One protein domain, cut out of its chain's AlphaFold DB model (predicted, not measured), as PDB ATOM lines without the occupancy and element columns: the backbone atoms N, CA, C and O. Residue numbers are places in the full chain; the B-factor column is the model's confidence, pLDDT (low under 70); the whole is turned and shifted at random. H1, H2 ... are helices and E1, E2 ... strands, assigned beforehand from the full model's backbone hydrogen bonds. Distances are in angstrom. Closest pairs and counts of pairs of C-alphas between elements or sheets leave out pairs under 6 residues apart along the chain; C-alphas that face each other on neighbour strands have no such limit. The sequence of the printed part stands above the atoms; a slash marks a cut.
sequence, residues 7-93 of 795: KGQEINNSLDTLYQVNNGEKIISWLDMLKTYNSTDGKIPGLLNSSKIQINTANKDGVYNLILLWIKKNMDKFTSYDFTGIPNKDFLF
ATOM      1  N   LYS A   7     158.142 203.243 188.564       76.75
ATOM      2  CA  LYS A   7     158.427 202.695 189.899       76.75
ATOM      3  C   LYS A   7     159.659 203.327 190.568       76.75
ATOM      4  O   LYS A   7     159.658 203.552 191.773       76.75
ATOM      5  N   GLY A   8     160.708 203.632 189.801       77.75
ATOM      6  CA  GLY A   8     161.885 204.352 190.291       77.75
ATOM      7  C   GLY A   8     161.598 205.809 190.659       77.75
ATOM      8  O   GLY A   8     162.158 206.304 191.632       77.75
ATOM      9  N   GLN A   9     160.700 206.488 189.938       80.75
ATOM     10  CA  GLN A   9     160.253 207.839 190.304       80.75
ATOM     11  C   GLN A   9     159.459 207.846 191.619       80.75
ATOM     12  O   GLN A   9     159.727 208.681 192.478       80.75
ATOM     13  N   GLU A  10     158.548 206.891 191.820       83.62
ATOM     14  CA  GLU A  10     157.774 206.758 193.068       83.62
ATOM     15  C   GLU A  10     158.673 206.484 194.291       83.62
ATOM     16  O   GLU A  10     158.490 207.087 195.353       83.62
ATOM     17  N   ILE A  11     159.688 205.624 194.137       85.25
ATOM     18  CA  ILE A  11     160.674 205.335 195.193       85.25
ATOM     19  C   ILE A  11     161.549 206.558 195.489       85.25
ATOM     20  O   ILE A  11     161.736 206.884 196.659       85.25
ATOM     21  N   ASN A  12     162.041 207.265 194.465       88.00
ATOM     22  CA  ASN A  12     162.851 208.471 194.667       88.00
ATOM     23  C   ASN A  12     162.063 209.558 195.406       88.00
ATOM     24  O   ASN A  12     162.557 210.070 196.402       88.00
ATOM     25  N   ASN A  13     160.815 209.827 195.006       86.81
ATOM     26  CA  ASN A  13     159.964 210.806 195.689       86.81
ATOM     27  C   ASN A  13     159.720 210.428 197.160       86.81
ATOM     28  O   ASN A  13     159.709 211.294 198.037       86.81
ATOM     29  N   SER A  14     159.554 209.132 197.447       87.62
ATOM     30  CA  SER A  14     159.390 208.630 198.817       87.62
ATOM     31  C   SER A  14     160.667 208.801 199.648       87.62
ATOM     32  O   SER A  14     160.582 209.149 200.822       87.62
ATOM     33  N   LEU A  15     161.848 208.597 199.050       90.44
ATOM     34  CA  LEU A  15     163.149 208.790 199.705       90.44
ATOM     35  C   LEU A  15     163.481 210.268 199.918       90.44
ATOM     36  O   LEU A  15     163.941 210.624 200.999       90.44
ATOM     37  N   ASP A  16     163.197 211.127 198.938       88.81
ATOM     38  CA  ASP A  16     163.340 212.580 199.061       88.81
ATOM     39  C   ASP A  16     162.453 213.110 200.200       88.81
ATOM     40  O   ASP A  16     162.923 213.861 201.056       88.81
ATOM     41  N   THR A  17     161.198 212.646 200.276       87.38
ATOM     42  CA  THR A  17     160.273 212.983 201.371       87.38
ATOM     43  C   THR A  17     160.774 212.450 202.717       87.38
ATOM     44  O   THR A  17     160.796 213.185 203.703       87.38
ATOM     45  N   LEU A  18     161.219 211.187 202.776       86.44
ATOM     46  CA  LEU A  18     161.735 210.576 204.005       86.44
ATOM     47  C   LEU A  18     162.974 211.318 204.522       86.44
ATOM     48  O   LEU A  18     163.076 211.552 205.722       86.44
ATOM     49  N   TYR A  19     163.874 211.722 203.623       86.88
ATOM     50  CA  TYR A  19     165.064 212.497 203.960       86.88
ATOM     51  C   TYR A  19     164.696 213.892 204.479       86.88
ATOM     52  O   TYR A  19     165.265 214.329 205.474       86.88
ATOM     53  N   GLN A  20     163.727 214.585 203.870       86.25
ATOM     54  CA  GLN A  20     163.294 215.908 204.344       86.25
ATOM     55  C   GLN A  20     162.655 215.875 205.740       86.25
ATOM     56  O   GLN A  20     162.851 216.807 206.513       86.25
ATOM     57  N   VAL A  21     161.919 214.814 206.087       83.50
ATOM     58  CA  VAL A  21     161.190 214.726 207.366       83.50
ATOM     59  C   VAL A  21     162.115 214.564 208.581       83.50
ATOM     60  O   VAL A  21     161.753 214.997 209.671       83.50
ATOM     61  N   ASN A  22     163.292 213.950 208.435       77.62
ATOM     62  CA  ASN A  22     164.208 213.701 209.562       77.62
ATOM     63  C   ASN A  22     165.694 213.869 209.223       77.62
ATOM     64  O   ASN A  22     166.550 213.236 209.837       77.62
ATOM     65  N   ASN A  23     165.991 214.676 208.206       82.50
ATOM     66  CA  ASN A  23     167.343 214.934 207.718       82.50
ATOM     67  C   ASN A  23     168.173 213.659 207.444       82.50
ATOM     68  O   ASN A  23     169.378 213.622 207.673       82.50
ATOM     69  N   GLY A  24     167.521 212.585 206.984       80.75
ATOM     70  CA  GLY A  24     168.184 211.336 206.606       80.75
ATOM     71  C   GLY A  24     168.467 210.350 207.745       80.75
ATOM     72  O   GLY A  24     168.932 209.245 207.459       80.75
ATOM     73  N   GLU A  25     168.128 210.657 209.003       85.81
ATOM     74  CA  GLU A  25     168.420 209.783 210.155       85.81
ATOM     75  C   GLU A  25     167.821 208.373 210.024       85.81
ATOM     76  O   GLU A  25     168.491 207.384 210.317       85.81
ATOM     77  N   LYS A  26     166.584 208.236 209.517       86.69
ATOM     78  CA  LYS A  26     165.986 206.897 209.288       86.69
ATOM     79  C   LYS A  26     166.713 206.109 208.203       86.69
ATOM     80  O   LYS A  26     166.749 204.885 208.277       86.69
ATOM     81  N   ILE A  27     167.262 206.789 207.196       90.75
ATOM     82  CA  ILE A  27     167.999 206.139 206.108       90.75
ATOM     83  C   ILE A  27     169.345 205.642 206.640       90.75
ATOM     84  O   ILE A  27     169.698 204.492 206.400       90.75
ATOM     85  N   ILE A  28     170.043 206.466 207.424       89.56
ATOM     86  CA  ILE A  28     171.307 206.110 208.084       89.56
ATOM     87  C   ILE A  28     171.102 204.950 209.065       89.56
ATOM     88  O   ILE A  28     171.795 203.943 208.965       89.56
ATOM     89  N   SER A  29     170.097 205.029 209.943       89.06
ATOM     90  CA  SER A  29     169.782 203.959 210.901       89.06
ATOM     91  C   SER A  29     169.443 202.639 210.207       89.06
ATOM     92  O   SER A  29     169.864 201.569 210.650       89.06
ATOM     93  N   TRP A  30     168.720 202.701 209.087       92.19
ATOM     94  CA  TRP A  30     168.459 201.522 208.276       92.19
ATOM     95  C   TRP A  30     169.741 200.963 207.647       92.19
ATOM     96  O   TRP A  30     169.957 199.760 207.729       92.19
ATOM     97  N   LEU A  31     170.624 201.799 207.089       90.81
ATOM     98  CA  LEU A  31     171.919 201.357 206.553       90.81
ATOM     99  C   LEU A  31     172.809 200.727 207.638       90.81
ATOM    100  O   LEU A  31     173.379 199.663 207.407       90.81
ATOM    101  N   ASP A  32     172.878 201.312 208.835       89.81
ATOM    102  CA  ASP A  32     173.658 200.755 209.946       89.81
ATOM    103  C   ASP A  32     173.108 199.407 210.412       89.81
ATOM    104  O   ASP A  32     173.881 198.475 210.632       89.81
ATOM    105  N   MET A  33     171.780 199.255 210.465       87.62
ATOM    106  CA  MET A  33     171.143 197.963 210.731       87.62
ATOM    107  C   MET A  33     171.584 196.904 209.710       87.62
ATOM    108  O   MET A  33     171.846 195.762 210.090       87.62
ATOM    109  N   LEU A  34     171.696 197.265 208.425       88.56
ATOM    110  CA  LEU A  34     172.107 196.327 207.376       88.56
ATOM    111  C   LEU A  34     173.546 195.825 207.543       88.56
ATOM    112  O   LEU A  34     173.807 194.690 207.150       88.56
ATOM    113  N   LYS A  35     174.455 196.608 208.141       86.19
ATOM    114  CA  LYS A  35     175.858 196.193 208.360       86.19
ATOM    115  C   LYS A  35     175.973 194.955 209.249       86.19
ATOM    116  O   LYS A  35     176.909 194.177 209.099       86.19
ATOM    117  N   THR A  36     175.027 194.774 210.168       82.06
ATOM    118  CA  THR A  36     175.004 193.656 211.124       82.06
ATOM    119  C   THR A  36     173.853 192.677 210.872       82.06
ATOM    120  O   THR A  36     173.630 191.769 211.672       82.06
ATOM    121  N   TYR A  37     173.085 192.852 209.790       79.50
ATOM    122  CA  TYR A  37     171.912 192.026 209.500       79.50
ATOM    123  C   TYR A  37     172.301 190.712 208.805       79.50
ATOM    124  O   TYR A  37     172.599 190.685 207.611       79.50
ATOM    125  N   ASN A  38     172.229 189.596 209.535       72.81
ATOM    126  CA  ASN A  38     172.474 188.260 208.986       72.81
ATOM    127  C   ASN A  38     171.230 187.714 208.266       72.81
ATOM    128  O   ASN A  38     170.341 187.122 208.880       72.81
ATOM    129  N   SER A  39     171.170 187.906 206.948       72.44
ATOM    130  CA  SER A  39     170.109 187.351 206.101       72.44
ATOM    131  C   SER A  39     170.395 185.893 205.724       72.44
ATOM    132  O   SER A  39     171.408 185.606 205.091       72.44
ATOM    133  N   THR A  40     169.487 184.971 206.060       70.06
ATOM    134  CA  THR A  40     169.577 183.552 205.661       70.06
ATOM    135  C   THR A  40     168.859 183.247 204.339       70.06
ATOM    136  O   THR A  40     169.082 182.192 203.757       70.06
ATOM    137  N   ASP A  41     167.997 184.152 203.857       72.00
ATOM    138  CA  ASP A  41     167.157 183.994 202.655       72.00
ATOM    139  C   ASP A  41     167.468 185.019 201.538       72.00
ATOM    140  O   ASP A  41     166.770 185.085 200.521       72.00
ATOM    141  N   GLY A  42     168.515 185.835 201.709       73.19
ATOM    142  CA  GLY A  42     168.927 186.874 200.756       73.19
ATOM    143  C   GLY A  42     168.015 188.109 200.730       73.19
ATOM    144  O   GLY A  42     168.090 188.917 199.795       73.19
ATOM    145  N   LYS A  43     167.135 188.265 201.727       82.38
ATOM    146  CA  LYS A  43     166.255 189.427 201.904       82.38
ATOM    147  C   LYS A  43     166.631 190.241 203.137       82.38
ATOM    148  O   LYS A  43     167.090 189.700 204.140       82.38
ATOM    149  N   ILE A  44     166.378 191.541 203.076       85.44
ATOM    150  CA  ILE A  44     166.625 192.504 204.154       85.44
ATOM    151  C   ILE A  44     165.341 193.251 204.517       85.44
ATOM    152  O   ILE A  44     164.402 193.270 203.719       85.44
ATOM    153  N   PRO A  45     165.260 193.877 205.699       84.75
ATOM    154  CA  PRO A  45     164.123 194.714 206.061       84.75
ATOM    155  C   PRO A  45     163.940 195.870 205.067       84.75
ATOM    156  O   PRO A  45     164.918 196.473 204.624       84.75
ATOM    157  N   GLY A  46     162.696 196.178 204.700       85.06
ATOM    158  CA  GLY A  46     162.379 197.308 203.827       85.06
ATOM    159  C   GLY A  46     162.547 198.657 204.533       85.06
ATOM    160  O   GLY A  46     162.223 198.793 205.707       85.06
ATOM    161  N   LEU A  47     163.044 199.664 203.806       88.50
ATOM    162  CA  LEU A  47     163.169 201.040 204.312       88.50
ATOM    163  C   LEU A  47     161.839 201.809 204.247       88.50
ATOM    164  O   LEU A  47     161.497 202.562 205.152       88.50
ATOM    165  N   LEU A  48     161.098 201.636 203.149       83.81
ATOM    166  CA  LEU A  48     159.890 202.415 202.843       83.81
ATOM    167  C   LEU A  48     158.590 201.710 203.267       83.81
ATOM    168  O   LEU A  48     157.523 202.315 203.233       83.81
ATOM    169  N   ASN A  49     158.661 200.431 203.640       78.06
ATOM    170  CA  ASN A  49     157.544 199.641 204.157       78.06
ATOM    171  C   ASN A  49     158.063 198.488 205.034       78.06
ATOM    172  O   ASN A  49     159.247 198.167 205.005       78.06
ATOM    173  N   SER A  50     157.175 197.851 205.799       72.62
ATOM    174  CA  SER A  50     157.513 196.761 206.730       72.62
ATOM    175  C   SER A  50     157.815 195.413 206.055       72.62
ATOM    176  O   SER A  50     158.136 194.439 206.737       72.62
ATOM    177  N   SER A  51     157.733 195.331 204.725       79.75
ATOM    178  CA  SER A  51     157.981 194.099 203.976       79.75
ATOM    179  C   SER A  51     159.477 193.889 203.733       79.75
ATOM    180  O   SER A  51     160.221 194.828 203.455       79.75
ATOM    181  N   LYS A  52     159.934 192.631 203.779       82.12
ATOM    182  CA  LYS A  52     161.320 192.291 203.422       82.12
ATOM    183  C   LYS A  52     161.565 192.501 201.920       82.12
ATOM    184  O   LYS A  52     160.775 192.045 201.092       82.12
ATOM    185  N   ILE A  53     162.680 193.134 201.563       84.69
ATOM    186  CA  ILE A  53     163.121 193.385 200.184       84.69
ATOM    187  C   ILE A  53     164.296 192.473 199.805       84.69
ATOM    188  O   ILE A  53     165.183 192.217 200.611       84.69
ATOM    189  N   GLN A  54     164.314 191.963 198.572       82.06
ATOM    190  CA  GLN A  54     165.390 191.092 198.081       82.06
ATOM    191  C   GLN A  54     166.655 191.899 197.749       82.06
ATOM    192  O   GLN A  54     166.573 192.879 197.000       82.06
ATOM    193  N   ILE A  55     167.823 191.437 198.209       73.50
ATOM    194  CA  ILE A  55     169.126 191.903 197.717       73.50
ATOM    195  C   ILE A  55     169.358 191.214 196.363       73.50
ATOM    196  O   ILE A  55     169.819 190.079 196.312       73.50
ATOM    197  N   ASN A  56     168.951 191.837 195.254       62.50
ATOM    198  CA  ASN A  56     169.079 191.230 193.923       62.50
ATOM    199  C   ASN A  56     169.784 192.173 192.945       62.50
ATOM    200  O   ASN A  56     169.256 193.235 192.623       62.50
ATOM    201  N   THR A  57     170.951 191.774 192.437       56.16
ATOM    202  CA  THR A  57     171.794 192.567 191.522       56.16
ATOM    203  C   THR A  57     171.441 192.386 190.041       56.16
ATOM    204  O   THR A  57     171.961 193.114 189.199       56.16
ATOM    205  N   ALA A  58     170.525 191.471 189.701       53.78
ATOM    206  CA  ALA A  58     170.174 191.176 188.308       53.78
ATOM    207  C   ALA A  58     169.045 192.058 187.738       53.78
ATOM    208  O   ALA A  58     168.998 192.293 186.529       53.78
ATOM    209  N   ASN A  59     168.133 192.566 188.578       62.94
ATOM    210  CA  ASN A  59     167.012 193.395 188.127       62.94
ATOM    211  C   ASN A  59     167.274 194.884 188.395       62.94
ATOM    212  O   ASN A  59     167.356 195.327 189.544       62.94
ATOM    213  N   LYS A  60     167.366 195.663 187.313       62.34
ATOM    214  CA  LYS A  60     167.639 197.109 187.330       62.34
ATOM    215  C   LYS A  60     166.528 197.916 188.024       62.34
ATOM    216  O   LYS A  60     166.813 198.989 188.542       62.34
ATOM    217  N   ASP A  61     165.312 197.367 188.102       65.00
ATOM    218  CA  ASP A  61     164.140 197.963 188.765       65.00
ATOM    219  C   ASP A  61     163.826 197.327 190.139       65.00
ATOM    220  O   ASP A  61     162.724 197.467 190.687       65.00
ATOM    221  N   GLY A  62     164.780 196.585 190.713       77.25
ATOM    222  CA  GLY A  62     164.681 196.068 192.077       77.25
ATOM    223  C   GLY A  62     164.679 197.200 193.111       77.25
ATOM    224  O   GLY A  62     165.471 198.133 193.012       77.25
ATOM    225  N   VAL A  63     163.817 197.105 194.131       79.56
ATOM    226  CA  VAL A  63     163.630 198.171 195.141       79.56
ATOM    227  C   VAL A  63     164.944 198.533 195.843       79.56
ATOM    228  O   VAL A  63     165.243 199.712 195.992       79.56
ATOM    229  N   TYR A  64     165.770 197.540 196.189       85.62
ATOM    230  CA  TYR A  64     167.072 197.777 196.818       85.62
ATOM    231  C   TYR A  64     168.059 198.531 195.905       85.62
ATOM    232  O   TYR A  64     168.672 199.505 196.332       85.62
ATOM    233  N   ASN A  65     168.149 198.157 194.622       81.38
ATOM    234  CA  ASN A  65     169.027 198.829 193.654       81.38
ATOM    235  C   ASN A  65     168.582 200.268 193.375       81.38
ATOM    236  O   ASN A  65     169.422 201.146 193.191       81.38
ATOM    237  N   LEU A  66     167.270 200.522 193.359       84.69
ATOM    238  CA  LEU A  66     166.721 201.866 193.187       84.69
ATOM    239  C   LEU A  66     167.043 202.765 194.394       84.69
ATOM    240  O   LEU A  66     167.420 203.917 194.192       84.69
ATOM    241  N   ILE A  67     167.004 202.224 195.619       87.81
ATOM    242  CA  ILE A  67     167.438 202.942 196.831       87.81
ATOM    243  C   ILE A  67     168.942 203.265 196.763       87.81
ATOM    244  O   ILE A  67     169.326 204.418 196.965       87.81
ATOM    245  N   LEU A  68     169.801 202.302 196.401       86.44
ATOM    246  CA  LEU A  68     171.248 202.544 196.257       86.44
ATOM    247  C   LEU A  68     171.579 203.535 195.123       86.44
ATOM    248  O   LEU A  68     172.469 204.369 195.271       86.44
ATOM    249  N   LEU A  69     170.849 203.498 194.001       84.00
ATOM    250  CA  LEU A  69     170.977 204.484 192.916       84.00
ATOM    251  C   LEU A  69     170.625 205.901 193.370       84.00
ATOM    252  O   LEU A  69     171.257 206.858 192.918       84.00
ATOM    253  N   TRP A  70     169.607 206.045 194.220       88.94
ATOM    254  CA  TRP A  70     169.236 207.337 194.786       88.94
ATOM    255  C   TRP A  70     170.322 207.853 195.736       88.94
ATOM    256  O   TRP A  70     170.730 209.005 195.595       88.94
ATOM    257  N   ILE A  71     170.872 206.998 196.609       88.12
ATOM    258  CA  ILE A  71     172.000 207.350 197.495       88.12
ATOM    259  C   ILE A  71     173.211 207.795 196.668       88.12
ATOM    260  O   ILE A  71     173.754 208.865 196.913       88.12
ATOM    261  N   LYS A  72     173.578 207.048 195.618       84.81
ATOM    262  CA  LYS A  72     174.686 207.403 194.715       84.81
ATOM    263  C   LYS A  72     174.522 208.774 194.055       84.81
ATOM    264  O   LYS A  72     175.497 209.485 193.847       84.81
ATOM    265  N   LYS A  73     173.294 209.148 193.685       85.88
ATOM    266  CA  LYS A  73     173.002 210.462 193.084       85.88
ATOM    267  C   LYS A  73     173.010 211.608 194.096       85.88
ATOM    268  O   LYS A  73     173.092 212.752 193.673       85.88
ATOM    269  N   ASN A  74     172.909 211.293 195.382       87.31
ATOM    270  CA  ASN A  74     172.884 212.236 196.495       87.31
ATOM    271  C   ASN A  74     174.061 211.972 197.451       87.31
ATOM    272  O   ASN A  74     173.925 212.096 198.667       87.31
ATOM    273  N   MET A  75     175.198 211.526 196.909       83.69
ATOM    274  CA  MET A  75     176.360 211.075 197.681       83.69
ATOM    275  C   MET A  75     176.955 212.197 198.547       83.69
ATOM    276  O   MET A  75     177.495 211.944 199.621       83.69
ATOM    277  N   ASP A  76     176.791 213.442 198.100       80.69
ATOM    278  CA  ASP A  76     177.113 214.677 198.815       80.69
ATOM    279  C   ASP A  76     176.427 214.764 200.191       80.69
ATOM    280  O   ASP A  76     177.029 215.246 201.153       80.69
ATOM    281  N   LYS A  77     175.219 214.201 200.319       82.81
ATOM    282  CA  LYS A  77     174.443 214.152 201.570       82.81
ATOM    283  C   LYS A  77     174.952 213.110 202.578       82.81
ATOM    284  O   LYS A  77     174.494 213.092 203.714       82.81
ATOM    285  N   PHE A  78     175.896 212.253 202.181       83.69
ATOM    286  CA  PHE A  78     176.436 211.151 202.991       83.69
ATOM    287  C   PHE A  78     177.973 211.167 203.061       83.69
ATOM    288  O   PHE A  78     178.603 210.136 203.288       83.69
ATOM    289  N   THR A  79     178.591 212.335 202.863       75.44
ATOM    290  CA  THR A  79     180.052 212.524 202.751       75.44
ATOM    291  C   THR A  79     180.861 212.039 203.957       75.44
ATOM    292  O   THR A  79     182.023 211.673 203.795       75.44
ATOM    293  N   SER A  80     180.255 211.982 205.144       75.19
ATOM    294  CA  SER A  80     180.867 211.496 206.388       75.19
ATOM    295  C   SER A  80     180.374 210.111 206.838       75.19
ATOM    296  O   SER A  80     180.691 209.689 207.949       75.19
ATOM    297  N   TYR A  81     179.587 209.402 206.020       83.50
ATOM    298  CA  TYR A  81     179.044 208.083 206.362       83.50
ATOM    299  C   TYR A  81     179.902 206.944 205.788       83.50
ATOM    300  O   TYR A  81     180.191 206.908 204.592       83.50
ATOM    301  N   ASP A  82     180.286 205.979 206.632       85.56
ATOM    302  CA  ASP A  82     181.035 204.791 206.209       85.56
ATOM    303  C   ASP A  82     180.095 203.716 205.638       85.56
ATOM    304  O   ASP A  82     179.286 203.127 206.359       85.56
ATOM    305  N   PHE A  83     180.228 203.433 204.341       86.81
ATOM    306  CA  PHE A  83     179.447 202.415 203.625       86.81
ATOM    307  C   PHE A  83     180.052 201.003 203.706       86.81
ATOM    308  O   PHE A  83     179.565 200.073 203.053       86.81
ATOM    309  N   THR A  84     181.119 200.803 204.480       81.81
ATOM    310  CA  THR A  84     181.710 199.478 204.698       81.81
ATOM    311  C   THR A  84     180.709 198.551 205.396       81.81
ATOM    312  O   THR A  84     180.004 198.947 206.319       81.81
ATOM    313  N   GLY A  85     180.600 197.311 204.907       75.75
ATOM    314  CA  GLY A  85     179.630 196.326 205.401       75.75
ATOM    315  C   GLY A  85     178.235 196.400 204.763       75.75
ATOM    316  O   GLY A  85     177.430 195.504 204.995       75.75
ATOM    317  N   ILE A  86     177.942 197.400 203.919       84.56
ATOM    318  CA  ILE A  86     176.672 197.454 203.177       84.56
ATOM    319  C   ILE A  86     176.706 196.473 201.989       84.56
ATOM    320  O   ILE A  86     177.644 196.527 201.181       84.56
ATOM    321  N   PRO A  87     175.692 195.598 201.825       78.88
ATOM    322  CA  PRO A  87     175.628 194.680 200.694       78.88
ATOM    323  C   PRO A  87     175.705 195.408 199.344       78.88
ATOM    324  O   PRO A  87     174.956 196.344 199.080       78.88
ATOM    325  N   ASN A  88     176.594 194.946 198.459       71.25
ATOM    326  CA  ASN A  88     176.774 195.486 197.105       71.25
ATOM    327  C   ASN A  88     177.213 196.973 197.043       71.25
ATOM    328  O   ASN A  88     176.887 197.682 196.087       71.25
ATOM    329  N   LYS A  89     177.974 197.447 198.044       70.69
ATOM    330  CA  LYS A  89     178.482 198.833 198.132       70.69
ATOM    331  C   LYS A  89     179.266 199.307 196.901       70.69
ATOM    332  O   LYS A  89     179.227 200.491 196.585       70.69
ATOM    333  N   ASP A  90     179.927 198.402 196.178       69.62
ATOM    334  CA  ASP A  90     180.759 198.732 195.010       69.62
ATOM    335  C   ASP A  90     179.943 199.414 193.893       69.62
ATOM    336  O   ASP A  90     180.459 200.222 193.120       69.62
ATOM    337  N   PHE A  91     178.627 199.179 193.865       70.12
ATOM    338  CA  PHE A  91     177.689 199.849 192.967       70.12
ATOM    339  C   PHE A  91     177.623 201.377 193.173       70.12
ATOM    340  O   PHE A  91     177.429 202.124 192.204       70.12
ATOM    341  N   LEU A  92     177.821 201.863 194.405       67.06
ATOM    342  CA  LEU A  92     177.852 203.298 194.722       67.06
ATOM    343  C   LEU A  92     179.058 203.995 194.073       67.06
ATOM    344  O   LEU A  92     178.951 205.159 193.703       67.06
ATOM    345  N   PHE A  93     180.149 203.262 193.826       67.69
ATOM    346  CA  PHE A  93     181.437 203.813 193.382       67.69
ATOM    347  C   PHE A  93     181.815 203.453 191.933       67.69
ATOM    348  O   PHE A  93     182.808 203.945 191.409       67.69
TER     349      PHE A  93
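Overview. This is residues 7 to 93 of the 795 residues of an uncharacterized protein of viral metagenome (UniProt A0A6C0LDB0). Two helices, H2 and H3, lie apart on two sides of a small rounded domain, and H1 runs between them along a third side. A small hairpin, E1 and E2, lies at an end away from H1, and residues 79 to 89, between the short H4 and H5, run along the side away from H1. The printed part has 87 residues, in the order H1, H2, E1, E2, H3, H4, H5; it is mostly helix, with one antiparallel sheet, E1 - E2. It is compact, with a radius of gyration of the C-alphas of 12.2 A and spans of 33 by 28 by 25 A.

Along the chain. H1, residues 7 to 22, begins at C-alpha 7 (158.427, 202.695, 189.899) and is 23.3 A long. H2, residues 25 to 35, is 15.6 A long. E1 is residues 43 to 45 and E2 residues 52 to 54. H3, residues 63 to 73, is 15.6 A long. H4 is residues 75 to 78; H5, residues 90 to 93, ends at C-alpha 93 (181.437, 203.813, 193.382).

Arrangement. H1 touches H3 with residues 8 to 15 alone, closest at the C-alphas of Gly 8 and Leu 66, 6.2 A, at a steep tilt of 63 degrees, the same way. H1 and H2 touch only at the corner, closest at the C-alphas of Tyr 19 and Ile 27, 7.3 A. H2 and H3 are apart. In the hairpin, N 44 and O 53 are 2.8 A apart, within hydrogen-bond range. The closest C-alphas of E2 and H3 are those of Ile 53 and Tyr 64, 6.8 A. H3 touches H5, closest at the C-alphas of Lys 72 and Leu 92, 5.2 A. H3 and H4 meet only through their link. Every O i to N i+4 pair is within range in H2 and H3, and 11 of 12 in H1; H4 and H5 are too short for one.

Size, cuts and confidence. The C-alphas farthest apart, of Gln 20 and Thr 40, are 33.0 A apart. The printed part has no cut; the link from H4 to H5 is long. Mean pLDDT of the printed part is 80.7, under 70 at residues 56 to 61, 90, and 92 to 93.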